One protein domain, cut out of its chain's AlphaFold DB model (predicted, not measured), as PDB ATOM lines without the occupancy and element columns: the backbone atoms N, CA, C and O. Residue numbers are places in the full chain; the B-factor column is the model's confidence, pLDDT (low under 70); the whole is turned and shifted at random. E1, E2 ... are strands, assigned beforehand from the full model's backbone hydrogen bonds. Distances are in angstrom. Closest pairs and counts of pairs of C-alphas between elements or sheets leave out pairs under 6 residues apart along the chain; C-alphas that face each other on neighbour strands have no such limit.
ATOM      1  N   HIS A 177     -14.301 -25.368 165.062       88.31
ATOM      2  CA  HIS A 177     -13.262 -24.509 165.632       88.31
ATOM      3  C   HIS A 177     -13.517 -23.021 165.355       88.31
ATOM      4  O   HIS A 177     -12.745 -22.177 165.816       88.31
ATOM      5  N   LEU A 178     -14.572 -22.700 164.596       90.56
ATOM      6  CA  LEU A 178     -14.957 -21.324 164.313       90.56
ATOM      7  C   LEU A 178     -15.368 -20.606 165.601       90.56
ATOM      8  O   LEU A 178     -15.855 -21.210 166.556       90.56
ATOM      9  N   LYS A 179     -15.143 -19.295 165.605       90.06
ATOM     10  CA  LYS A 179     -15.589 -18.375 166.659       90.06
ATOM     11  C   LYS A 179     -16.574 -17.332 166.137       90.06
ATOM     12  O   LYS A 179     -17.164 -16.608 166.928       90.06
ATOM     13  N   GLU A 180     -16.739 -17.276 164.822       92.75
ATOM     14  CA  GLU A 180     -17.556 -16.312 164.102       92.75
ATOM     15  C   GLU A 180     -18.344 -17.053 163.024       92.75
ATOM     16  O   GLU A 180     -17.832 -17.982 162.390       92.75
ATOM     17  N   TRP A 181     -19.594 -16.640 162.837       92.75
ATOM     18  CA  TRP A 181     -20.509 -17.197 161.852       92.75
ATOM     19  C   TRP A 181     -21.242 -16.058 161.162       92.75
ATOM     20  O   TRP A 181     -21.742 -15.151 161.821       92.75
ATOM     21  N   TYR A 182     -21.346 -16.153 159.840       93.00
ATOM     22  CA  TYR A 182     -22.178 -15.275 159.028       93.00
ATOM     23  C   TYR A 182     -23.420 -16.069 158.631       93.00
ATOM     24  O   TYR A 182     -23.322 -17.049 157.890       93.00
ATOM     25  N   LEU A 183     -24.568 -15.691 159.194       91.12
ATOM     26  CA  LEU A 183     -25.852 -16.349 158.968       91.12
ATOM     27  C   LEU A 183     -26.741 -15.427 158.132       91.12
ATOM     28  O   LEU A 183     -26.906 -14.257 158.466       91.12
ATOM     29  N   TYR A 184     -27.310 -15.958 157.053       90.12
ATOM     30  CA  TYR A 184     -28.213 -15.228 156.165       90.12
ATOM     31  C   TYR A 184     -29.666 -15.637 156.398       90.12
ATOM     32  O   TYR A 184     -29.954 -16.732 156.891       90.12
ATOM     33  N   GLU A 185     -30.594 -14.772 155.990       88.94
ATOM     34  CA  GLU A 185     -32.022 -15.078 156.010       88.94
ATOM     35  C   GLU A 185     -32.315 -16.395 155.270       88.94
ATOM     36  O   GLU A 185     -31.783 -16.671 154.193       88.94
ATOM     37  N   GLY A 186     -33.150 -17.241 155.876       90.31
ATOM     38  CA  GLY A 186     -33.525 -18.538 155.312       90.31
ATOM     39  C   GLY A 186     -32.466 -19.639 155.448       90.31
ATOM     40  O   GLY A 186     -32.749 -20.783 155.081       90.31
ATOM     41  N   MET A 187     -31.281 -19.358 156.011       91.31
ATOM     42  CA  MET A 187     -30.322 -20.413 156.343       91.31
ATOM     43  C   MET A 187     -30.897 -21.331 157.419       91.31
ATOM     44  O   MET A 187     -31.146 -20.936 158.554       91.31
ATOM     45  N   THR A 188     -31.085 -22.595 157.057       89.00
ATOM     46  CA  THR A 188     -31.567 -23.643 157.956       89.00
ATOM     47  C   THR A 188     -30.725 -24.902 157.769       89.00
ATOM     48  O   THR A 188     -29.912 -24.983 156.849       89.00
ATOM     49  N   ARG A 189     -30.912 -25.901 158.641       86.88
ATOM     50  CA  ARG A 189     -30.245 -27.217 158.546       86.88
ATOM     51  C   ARG A 189     -28.712 -27.168 158.639       86.88
ATOM     52  O   ARG A 189     -28.042 -28.084 158.167       86.88
ATOM     53  N   ILE A 190     -28.155 -26.148 159.296       89.00
ATOM     54  CA  ILE A 190     -26.752 -26.173 159.723       89.00
ATOM     55  C   ILE A 190     -26.617 -27.285 160.769       89.00
ATOM     56  O   ILE A 190     -27.365 -27.309 161.744       89.00
ATOM     57  N   ALA A 191     -25.695 -28.224 160.549       88.69
ATOM     58  CA  ALA A 191     -25.425 -29.284 161.516       88.69
ATOM     59  C   ALA A 191     -25.008 -28.669 162.861       88.69
ATOM     60  O   ALA A 191     -24.174 -27.765 162.878       88.69
ATOM     61  N   GLU A 192     -25.544 -29.169 163.977       86.31
ATOM     62  CA  GLU A 192     -25.287 -28.594 165.309       86.31
ATOM     63  C   GLU A 192     -23.794 -28.556 165.653       86.31
ATOM     64  O   GLU A 192     -23.318 -27.579 166.222       86.31
ATOM     65  N   SER A 193     -23.023 -29.560 165.214       86.62
ATOM     66  CA  SER A 193     -21.563 -29.590 165.366       86.62
ATOM     67  C   SER A 193     -20.859 -28.417 164.679       86.62
ATOM     68  O   SER A 193     -19.752 -28.060 165.065       86.62
ATOM     69  N   ASN A 194     -21.475 -27.820 163.658       89.44
ATOM     70  CA  ASN A 194     -20.924 -26.717 162.876       89.44
ATOM     71  C   ASN A 194     -21.509 -25.350 163.268       89.44
ATOM     72  O   ASN A 194     -21.029 -24.333 162.769       89.44
ATOM     73  N   ALA A 195     -22.523 -25.317 164.134       88.25
ATOM     74  CA  ALA A 195     -23.223 -24.109 164.558       88.25
ATOM     75  C   ALA A 195     -22.595 -23.490 165.830       88.25
ATOM     76  O   ALA A 195     -21.835 -24.162 166.534       88.25
ATOM     77  N   PRO A 196     -22.913 -22.224 166.163       87.06
ATOM     78  CA  PRO A 196     -22.578 -21.641 167.464       87.06
ATOM     79  C   PRO A 196     -23.120 -22.483 168.636       87.06
ATOM     80  O   PRO A 196     -24.321 -22.722 168.747       87.06
ATOM     81  N   ILE A 197     -22.270 -22.924 169.562       78.56
ATOM     82  CA  ILE A 197     -22.709 -23.844 170.625       78.56
ATOM     83  C   ILE A 197     -23.315 -23.078 171.810       78.56
ATOM     84  O   ILE A 197     -22.627 -22.331 172.507       78.56
ATOM     85  N   PHE A 198     -24.590 -23.350 172.090       78.69
ATOM     86  CA  PHE A 198     -25.278 -22.959 173.322       78.69
ATOM     87  C   PHE A 198     -25.802 -24.219 174.011       78.69
ATOM     88  O   PHE A 198     -26.819 -24.780 173.605       78.69
ATOM     89  N   HIS A 199     -25.076 -24.694 175.025       69.25
ATOM     90  CA  HIS A 199     -25.394 -25.926 175.745       69.25
ATOM     91  C   HIS A 199     -25.500 -25.679 177.249       69.25
ATOM     92  O   HIS A 199     -24.806 -24.829 177.809       69.25
ATOM     93  N   SER A 200     -26.357 -26.449 177.912       69.25
ATOM     94  CA  SER A 200     -26.564 -26.373 179.358       69.25
ATOM     95  C   SER A 200     -25.291 -26.694 180.129       69.25
ATOM     96  O   SER A 200     -24.520 -27.565 179.741       69.25
ATOM     97  N   GLY A 201     -25.087 -26.008 181.252       67.81
ATOM     98  CA  GLY A 201     -23.907 -26.202 182.097       67.81
ATOM     99  C   GLY A 201     -22.673 -25.406 181.663       67.81
ATOM    100  O   GLY A 201     -21.670 -25.442 182.370       67.81
ATOM    101  N   PHE A 202     -22.752 -24.642 180.568       71.19
ATOM    102  CA  PHE A 202     -21.690 -23.738 180.128       71.19
ATOM    103  C   PHE A 202     -22.173 -22.287 180.111       71.19
ATOM    104  O   PHE A 202     -23.274 -21.985 179.650       71.19
ATOM    105  N   SER A 203     -21.325 -21.377 180.585       79.19
ATOM    106  CA  SER A 203     -21.524 -19.941 180.388       79.19
ATOM    107  C   SER A 203     -20.974 -19.550 179.021       79.19
ATOM    108  O   SER A 203     -19.770 -19.657 178.788       79.19
ATOM    109  N   SER A 204     -21.846 -19.068 178.139       78.62
ATOM    110  CA  SER A 204     -21.471 -18.565 176.815       78.62
ATOM    111  C   SER A 204     -21.713 -17.063 176.727       78.62
ATOM    112  O   SER A 204     -22.706 -16.552 177.243       78.62
ATOM    113  N   VAL A 205     -20.820 -16.361 176.032       86.81
ATOM    114  CA  VAL A 205     -21.014 -14.968 175.623       86.81
ATOM    115  C   VAL A 205     -20.946 -14.929 174.106       86.81
ATOM    116  O   VAL A 205     -19.999 -15.445 173.517       86.81
ATOM    117  N   ALA A 206     -21.948 -14.318 173.488       88.38
ATOM    118  CA  ALA A 206     -21.993 -14.088 172.054       88.38
ATOM    119  C   ALA A 206     -22.307 -12.618 171.789       88.38
ATOM    120  O   ALA A 206     -23.067 -11.993 172.527       88.38
ATOM    121  N   THR A 207     -21.711 -12.086 170.727       91.75
ATOM    122  CA  THR A 207     -22.040 -10.769 170.179       91.75
ATOM    123  C   THR A 207     -22.704 -10.999 168.833       91.75
ATOM    124  O   THR A 207     -22.212 -11.808 168.047       91.75
ATOM    125  N   LEU A 208     -23.832 -10.336 168.597       91.44
ATOM    126  CA  LEU A 208     -24.541 -10.388 167.326       91.44
ATOM    127  C   LEU A 208     -24.402  -9.023 166.660       91.44
ATOM    128  O   LEU A 208     -24.730  -8.013 167.279       91.44
ATOM    129  N   ASP A 209     -23.912  -9.020 165.425       93.19
ATOM    130  CA  ASP A 209     -23.941  -7.859 164.540       93.19
ATOM    131  C   ASP A 209     -25.141  -8.027 163.602       93.19
ATOM    132  O   ASP A 209     -25.185  -8.970 162.806       93.19
ATOM    133  N   VAL A 210     -26.174  -7.209 163.804       91.00
ATOM    134  CA  VAL A 210     -27.472  -7.316 163.126       91.00
ATOM    135  C   VAL A 210     -28.017  -5.923 162.839       91.00
ATOM    136  O   VAL A 210     -27.932  -5.045 163.691       91.00
ATOM    137  N   GLU A 211     -28.636  -5.747 161.674       91.25
ATOM    138  CA  GLU A 211     -29.401  -4.539 161.359       91.25
ATOM    139  C   GLU A 211     -30.794  -4.655 161.990       91.25
ATOM    140  O   GLU A 211     -31.580  -5.543 161.637       91.25
ATOM    141  N   VAL A 212     -31.107  -3.789 162.958       90.62
ATOM    142  CA  VAL A 212     -32.370  -3.869 163.703       90.62
ATOM    143  C   VAL A 212     -33.459  -3.032 163.019       90.62
ATOM    144  O   VAL A 212     -33.373  -1.799 163.000       90.62
ATOM    145  N   PRO A 213     -34.552  -3.637 162.515       90.62
ATOM    146  CA  PRO A 213     -35.672  -2.870 161.989       90.62
ATOM    147  C   PRO A 213     -36.495  -2.237 163.118       90.62
ATOM    148  O   PRO A 213     -36.544  -2.719 164.256       90.62
ATOM    149  N   LYS A 214     -37.223  -1.162 162.798       93.31
ATOM    150  CA  LYS A 214     -38.144  -0.518 163.746       93.31
ATOM    151  C   LYS A 214     -39.207  -1.508 164.228       93.31
ATOM    152  O   LYS A 214     -39.963  -2.031 163.417       93.31
ATOM    153  N   ASN A 215     -39.298  -1.699 165.548       92.44
ATOM    154  CA  ASN A 215     -40.170  -2.693 166.191       92.44
ATOM    155  C   ASN A 215     -39.943  -4.124 165.660       92.44
ATOM    156  O   ASN A 215     -40.904  -4.870 165.485       92.44
ATOM    157  N   GLY A 216     -38.689  -4.492 165.382       92.56
ATOM    158  CA  GLY A 216     -38.347  -5.778 164.782       92.56
ATOM    159  C   GLY A 216     -38.896  -6.995 165.528       92.56
ATOM    160  O   GLY A 216     -38.850  -7.056 166.759       92.56
ATOM    161  N   SER A 217     -39.376  -7.968 164.753       95.38
ATOM    162  CA  SER A 217     -39.758  -9.306 165.206       95.38
ATOM    163  C   SER A 217     -39.126 -10.339 164.273       95.38
ATOM    164  O   SER A 217     -39.191 -10.184 163.055       95.38
ATOM    165  N   GLY A 218     -38.529 -11.392 164.827       93.12
ATOM    166  CA  GLY A 218     -37.875 -12.436 164.038       93.12
ATOM    167  C   GLY A 218     -36.825 -13.214 164.823       93.12
ATOM    168  O   GLY A 218     -36.369 -12.777 165.876       93.12
ATOM    169  N   VAL A 219     -36.439 -14.382 164.317       93.81
ATOM    170  CA  VAL A 219     -35.410 -15.225 164.941       93.81
ATOM    171  C   VAL A 219     -34.038 -14.810 164.424       93.81
ATOM    172  O   VAL A 219     -33.816 -14.801 163.218       93.81
ATOM    173  N   LEU A 220     -33.122 -14.498 165.341       92.56
ATOM    174  CA  LEU A 220     -31.726 -14.190 165.020       92.56
ATOM    175  C   LEU A 220     -30.875 -15.463 165.026       92.56
ATOM    176  O   LEU A 220     -29.986 -15.640 164.201       92.56
ATOM    177  N   TYR A 221     -31.161 -16.360 165.969       92.06
ATOM    178  CA  TYR A 221     -30.475 -17.634 166.106       92.06
ATOM    179  C   TYR A 221     -31.380 -18.662 166.781       92.06
ATOM    180  O   TYR A 221     -32.043 -18.349 167.769       92.06
ATOM    181  N   CYS A 222     -31.372 -19.904 166.302       91.25
ATOM    182  CA  CYS A 222     -31.968 -21.019 167.025       91.25
ATOM    183  C   CYS A 222     -31.201 -22.320 166.785       91.25
ATOM    184  O   CYS A 222     -30.666 -22.562 165.703       91.25
ATOM    185  N   VAL A 223     -31.164 -23.161 167.815       89.44
ATOM    186  CA  VAL A 223     -30.575 -24.501 167.775       89.44
ATOM    187  C   VAL A 223     -31.399 -25.461 168.621       89.44
ATOM    188  O   VAL A 223     -31.969 -25.070 169.644       89.44
ATOM    189  N   GLY A 224     -31.464 -26.716 168.185       87.50
ATOM    190  CA  GLY A 224     -32.310 -27.744 168.773       87.50
ATOM    191  C   GLY A 224     -33.723 -27.755 168.188       87.50
ATOM    192  O   GLY A 224     -33.950 -27.438 167.019       87.50
ATOM    193  N   GLY A 225     -34.691 -28.162 169.002       83.50
ATOM    194  CA  GLY A 225     -36.084 -28.312 168.601       83.50
ATOM    195  C   GLY A 225     -37.062 -27.998 169.726       83.50
ATOM    196  O   GLY A 225     -36.702 -27.496 170.786       83.50
ATOM    197  N   THR A 226     -38.330 -28.331 169.499       78.25
ATOM    198  CA  THR A 226     -39.425 -28.016 170.429       78.25
ATOM    199  C   THR A 226     -39.226 -28.624 171.810       78.25
ATOM    200  O   THR A 226     -39.574 -27.998 172.805       78.25
ATOM    201  N   ALA A 227     -38.651 -29.826 171.878       80.25
ATOM    202  CA  ALA A 227     -38.427 -30.512 173.137       80.25
ATOM    203  C   ALA A 227     -37.156 -30.064 173.865       80.25
ATOM    204  O   ALA A 227     -37.020 -30.333 175.047       80.25
ATOM    205  N   GLY A 228     -36.231 -29.368 173.213       85.50
ATOM    206  CA  GLY A 228     -34.996 -28.928 173.844       85.50
ATOM    207  C   GLY A 228     -34.170 -28.097 172.883       85.50
ATOM    208  O   GLY A 228     -33.993 -28.493 171.732       85.50
ATOM    209  N   GLY A 229     -33.682 -26.948 173.339       89.00
ATOM    210  CA  GLY A 229     -32.981 -26.020 172.463       89.00
ATOM    211  C   GLY A 229     -32.819 -24.632 173.054       89.00
ATOM    212  O   GLY A 229     -33.248 -24.351 174.176       89.00
ATOM    213  N   PHE A 230     -32.192 -23.768 172.269       91.00
ATOM    214  CA  PHE A 230     -31.934 -22.377 172.601       91.00
ATOM    215  C   PHE A 230     -32.321 -21.490 171.421       91.00
ATOM    216  O   PHE A 230     -32.116 -21.855 170.263       91.00
ATOM    217  N   SER A 231     -32.909 -20.332 171.696       93.00
ATOM    218  CA  SER A 231     -33.297 -19.363 170.674       93.00
ATOM    219  C   SER A 231     -33.035 -17.941 171.145       93.00
ATOM    220  O   SER A 231     -33.375 -17.576 172.267       93.00
ATOM    221  N   VAL A 232     -32.470 -17.134 170.255       93.56
ATOM    222  CA  VAL A 232     -32.347 -15.685 170.392       93.56
ATOM    223  C   VAL A 232     -33.203 -15.059 169.306       93.56
ATOM    224  O   VAL A 232     -33.024 -15.340 168.119       93.56
ATOM    225  N   TYR A 233     -34.163 -14.240 169.706       95.12
ATOM    226  CA  TYR A 233     -35.131 -13.647 168.791       95.12
ATOM    227  C   TYR A 233     -35.536 -12.253 169.246       95.12
ATOM    228  O   TYR A 233     -35.366 -11.884 170.406       95.12
ATOM    229  N   MET A 234     -36.079 -11.478 168.319       96.38
ATOM    230  CA  MET A 234     -36.739 -10.219 168.611       96.38
ATOM    231  C   MET A 234     -38.253 -10.384 168.550       96.38
ATOM    232  O   MET A 234     -38.766 -11.141 167.722       96.38
ATOM    233  N   ASP A 235     -38.964  -9.641 169.392       96.69
ATOM    234  CA  ASP A 235     -40.398  -9.428 169.244       96.69
ATOM    235  C   ASP A 235     -40.797  -8.009 169.665       96.69
ATOM    236  O   ASP A 235     -40.488  -7.565 170.777       96.69
ATOM    237  N   GLN A 236     -41.458  -7.280 168.762       95.75
ATOM    238  CA  GLN A 236     -41.883  -5.890 168.950       95.75
ATOM    239  C   GLN A 236     -40.739  -4.978 169.433       95.75
ATOM    240  O   GLN A 236     -40.921  -4.124 170.301       95.75
ATOM    241  N   GLY A 237     -39.534  -5.180 168.892       95.50
ATOM    242  CA  GLY A 237     -38.330  -4.419 169.233       95.50
ATOM    243  C   GLY A 237     -37.591  -4.890 170.491       95.50
ATOM    244  O   GLY A 237     -36.500  -4.399 170.755       95.50
ATOM    245  N   TYR A 238     -38.124  -5.837 171.264       97.00
ATOM    246  CA  TYR A 238     -37.424  -6.393 172.424       97.00
ATOM    247  C   TYR A 238     -36.605  -7.619 172.046       97.00
ATOM    248  O   TYR A 238     -37.061  -8.442 171.259       97.00
ATOM    249  N   LEU A 239     -35.428  -7.767 172.652       96.31
ATOM    250  CA  LEU A 239     -34.589  -8.950 172.490       96.31
ATOM    251  C   LEU A 239     -34.964 -10.003 173.532       96.31
ATOM    252  O   LEU A 239     -35.093  -9.693 174.718       96.31
ATOM    253  N   TYR A 240     -35.083 -11.246 173.086       96.31
ATOM    254  CA  TYR A 240     -35.376 -12.412 173.899       96.31
ATOM    255  C   TYR A 240     -34.282 -13.462 173.742       96.31
ATOM    256  O   TYR A 240     -33.785 -13.707 172.643       96.31
ATOM    257  N   ALA A 241     -33.951 -14.112 174.852       93.50
ATOM    258  CA  ALA A 241     -33.198 -15.353 174.880       93.50
ATOM    259  C   ALA A 241     -34.046 -16.400 175.599       93.50
ATOM    260  O   ALA A 241     -34.465 -16.201 176.743       93.50
ATOM    261  N   GLU A 242     -34.316 -17.503 174.918       92.69
ATOM    262  CA  GLU A 242     -35.177 -18.567 175.397       92.69
ATOM    263  C   GLU A 242     -34.443 -19.902 175.367       92.69
ATOM    264  O   GLU A 242     -33.848 -20.279 174.361       92.69
ATOM    265  N   TYR A 243     -34.499 -20.620 176.484       90.56
ATOM    266  CA  TYR A 243     -33.932 -21.951 176.632       90.56
ATOM    267  C   TYR A 243     -35.013 -22.935 177.089       90.56
ATOM    268  O   TYR A 243     -35.755 -22.664 178.038       90.56
ATOM    269  N   MET A 244     -35.081 -24.084 176.415       88.69
ATOM    270  CA  MET A 244     -35.983 -25.191 176.722       88.69
ATOM    271  C   MET A 244     -35.167 -26.425 177.110       88.69
ATOM    272  O   MET A 244     -34.349 -26.904 176.323       88.69
ATOM    273  N   ALA A 245     -35.429 -26.978 178.293       84.69
ATOM    274  CA  ALA A 245     -34.842 -28.229 178.762       84.69
ATOM    275  C   ALA A 245     -35.905 -29.329 178.795       84.69
ATOM    276  O   ALA A 245     -36.720 -29.384 179.718       84.69
ATOM    277  N   THR A 246     -35.901 -30.195 177.775       81.50
ATOM    278  CA  THR A 246     -36.723 -31.424 177.697       81.50
ATOM    279  C   THR A 246     -38.222 -31.216 177.955       81.50
ATOM    280  O   THR A 246     -38.861 -32.095 178.517       81.50
ATOM    281  N   LEU A 247     -38.785 -30.053 177.596       83.75
ATOM    282  CA  LEU A 247     -40.154 -29.609 177.949       83.75
ATOM    283  C   LEU A 247     -40.455 -29.504 179.457       83.75
ATOM    284  O   LEU A 247     -41.578 -29.176 179.830       83.75
ATOM    285  N   LEU A 248     -39.476 -29.767 180.322       82.88
ATOM    286  CA  LEU A 248     -39.626 -29.719 181.777       82.88
ATOM    287  C   LEU A 248     -39.418 -28.302 182.303       82.88
ATOM    288  O   LEU A 248     -40.146 -27.852 183.185       82.88
ATOM    289  N   TYR A 249     -38.440 -27.594 181.739       84.94
ATOM    290  CA  TYR A 249     -38.095 -26.243 182.155       84.94
ATOM    291  C   TYR A 249     -37.983 -25.312 180.959       84.94
ATOM    292  O   TYR A 249     -37.345 -25.635 179.955       84.94
ATOM    293  N   ARG A 250     -38.577 -24.126 181.107       90.12
ATOM    294  CA  ARG A 250     -38.535 -23.045 180.128       90.12
ATOM    295  C   ARG A 250     -38.012 -21.790 180.804       90.12
ATOM    296  O   ARG A 250     -38.610 -21.308 181.765       90.12
ATOM    297  N   TYR A 251     -36.926 -21.251 180.275       91.19
ATOM    298  CA  TYR A 251     -36.304 -20.031 180.770       91.19
ATOM    299  C   TYR A 251     -36.365 -18.981 179.675       91.19
ATOM    300  O   TYR A 251     -35.863 -19.208 178.578       91.19
ATOM    301  N   VAL A 252     -36.980 -17.839 179.974       94.69
ATOM    302  CA  VAL A 252     -37.085 -16.713 179.045       94.69
ATOM    303  C   VAL A 252     -36.477 -15.494 179.713       94.69
ATOM    304  O   VAL A 252     -36.891 -15.102 180.801       94.69
ATOM    305  N   THR A 253     -35.504 -14.891 179.045       94.69
ATOM    306  CA  THR A 253     -34.931 -13.599 179.423       94.69
ATOM    307  C   THR A 253     -35.264 -12.585 178.344       94.69
ATOM    308  O   THR A 253     -35.262 -12.914 177.160       94.69
ATOM    309  N   LYS A 254     -35.557 -11.353 178.758       97.12
ATOM    310  CA  LYS A 254     -35.959 -10.249 177.887       97.12
ATOM    311  C   LYS A 254     -35.091  -9.024 178.170       97.12
ATOM    312  O   LYS A 254     -34.757  -8.772 179.329       97.12
ATOM    313  N   SER A 255     -34.764  -8.239 177.144       96.12
ATOM    314  CA  SER A 255     -34.141  -6.925 177.324       96.12
ATOM    315  C   SER A 255     -35.036  -5.983 178.143       96.12
ATOM    316  O   SER A 255     -36.264  -6.002 178.042       96.12
ATOM    317  N   SER A 256     -34.426  -5.120 178.957       97.19
ATOM    318  CA  SER A 256     -35.157  -4.152 179.791       97.19
ATOM    319  C   SER A 256     -35.868  -3.065 178.975       97.19
ATOM    320  O   SER A 256     -36.871  -2.511 179.420       97.19
ATOM    321  N   ALA A 257     -35.370  -2.781 177.773       96.00
ATOM    322  CA  ALA A 257     -35.897  -1.797 176.839       96.00
ATOM    323  C   ALA A 257     -35.889  -2.363 175.405       96.00
ATOM    324  O   ALA A 257     -35.137  -3.311 175.134       96.00
ATOM    325  N   PRO A 258     -36.715  -1.816 174.493       94.69
ATOM    326  CA  PRO A 258     -36.605  -2.142 173.078       94.69
ATOM    327  C   PRO A 258     -35.248  -1.678 172.533       94.69
ATOM    328  O   PRO A 258     -34.722  -0.642 172.949       94.69
ATOM    329  N   LEU A 259     -34.684  -2.446 171.604       93.06
ATOM    330  CA  LEU A 259     -33.486  -2.058 170.870       93.06
ATOM    331  C   LEU A 259     -33.818  -0.913 169.911       93.06
ATOM    332  O   LEU A 259     -34.910  -0.851 169.337       93.06
TER     333      LEU A 259
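This is residues 177 to 259 of the 262 residues of the protein "Hypothetical protein" of Symbiodinium natans (UniProt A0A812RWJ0). With little regular structure, a long unnamed stretch, residues 177 to 217, loops past the E1 edge and over one face of a twisted four-stranded sheet. The sheet, E1 - E2 - E3 - E4, is a meander, each strand the antiparallel neighbour of the one before. The printed part has 83 residues, 30 of them in the four named strands, and no named helix: all strand. It is compact, with radius of gyration of the C-alphas 13.1 A and spans of 33 by 30 by 23 A.

E1, residues 218 to 225, and E2, residues 228 to 235, form an antiparallel hairpin; N 223 and O 230 are 2.9 A apart, within hydrogen-bond range. E1 bends by 79 degrees at residue 221, E2 by 57 degrees at residue 232. E3, residues 238 to 245, forms a hairpin with E2, N 231 to O 242 being 2.8 A. E4, residues 249 to 254, forms one with E3, N 253 to O 241 being 2.8 A. Edge strands E1 and E4 are apart.

E1 begins at C-alpha 218 (-37.875, -12.436, 164.038); E4 ends at C-alpha 254 (-35.959, -10.249, 177.887). E2 is 20.8 A long, E3 22.9 A.

The printed part has no cut. The three links between strands are tight. Residues 199 to 201 have pLDDT under 70.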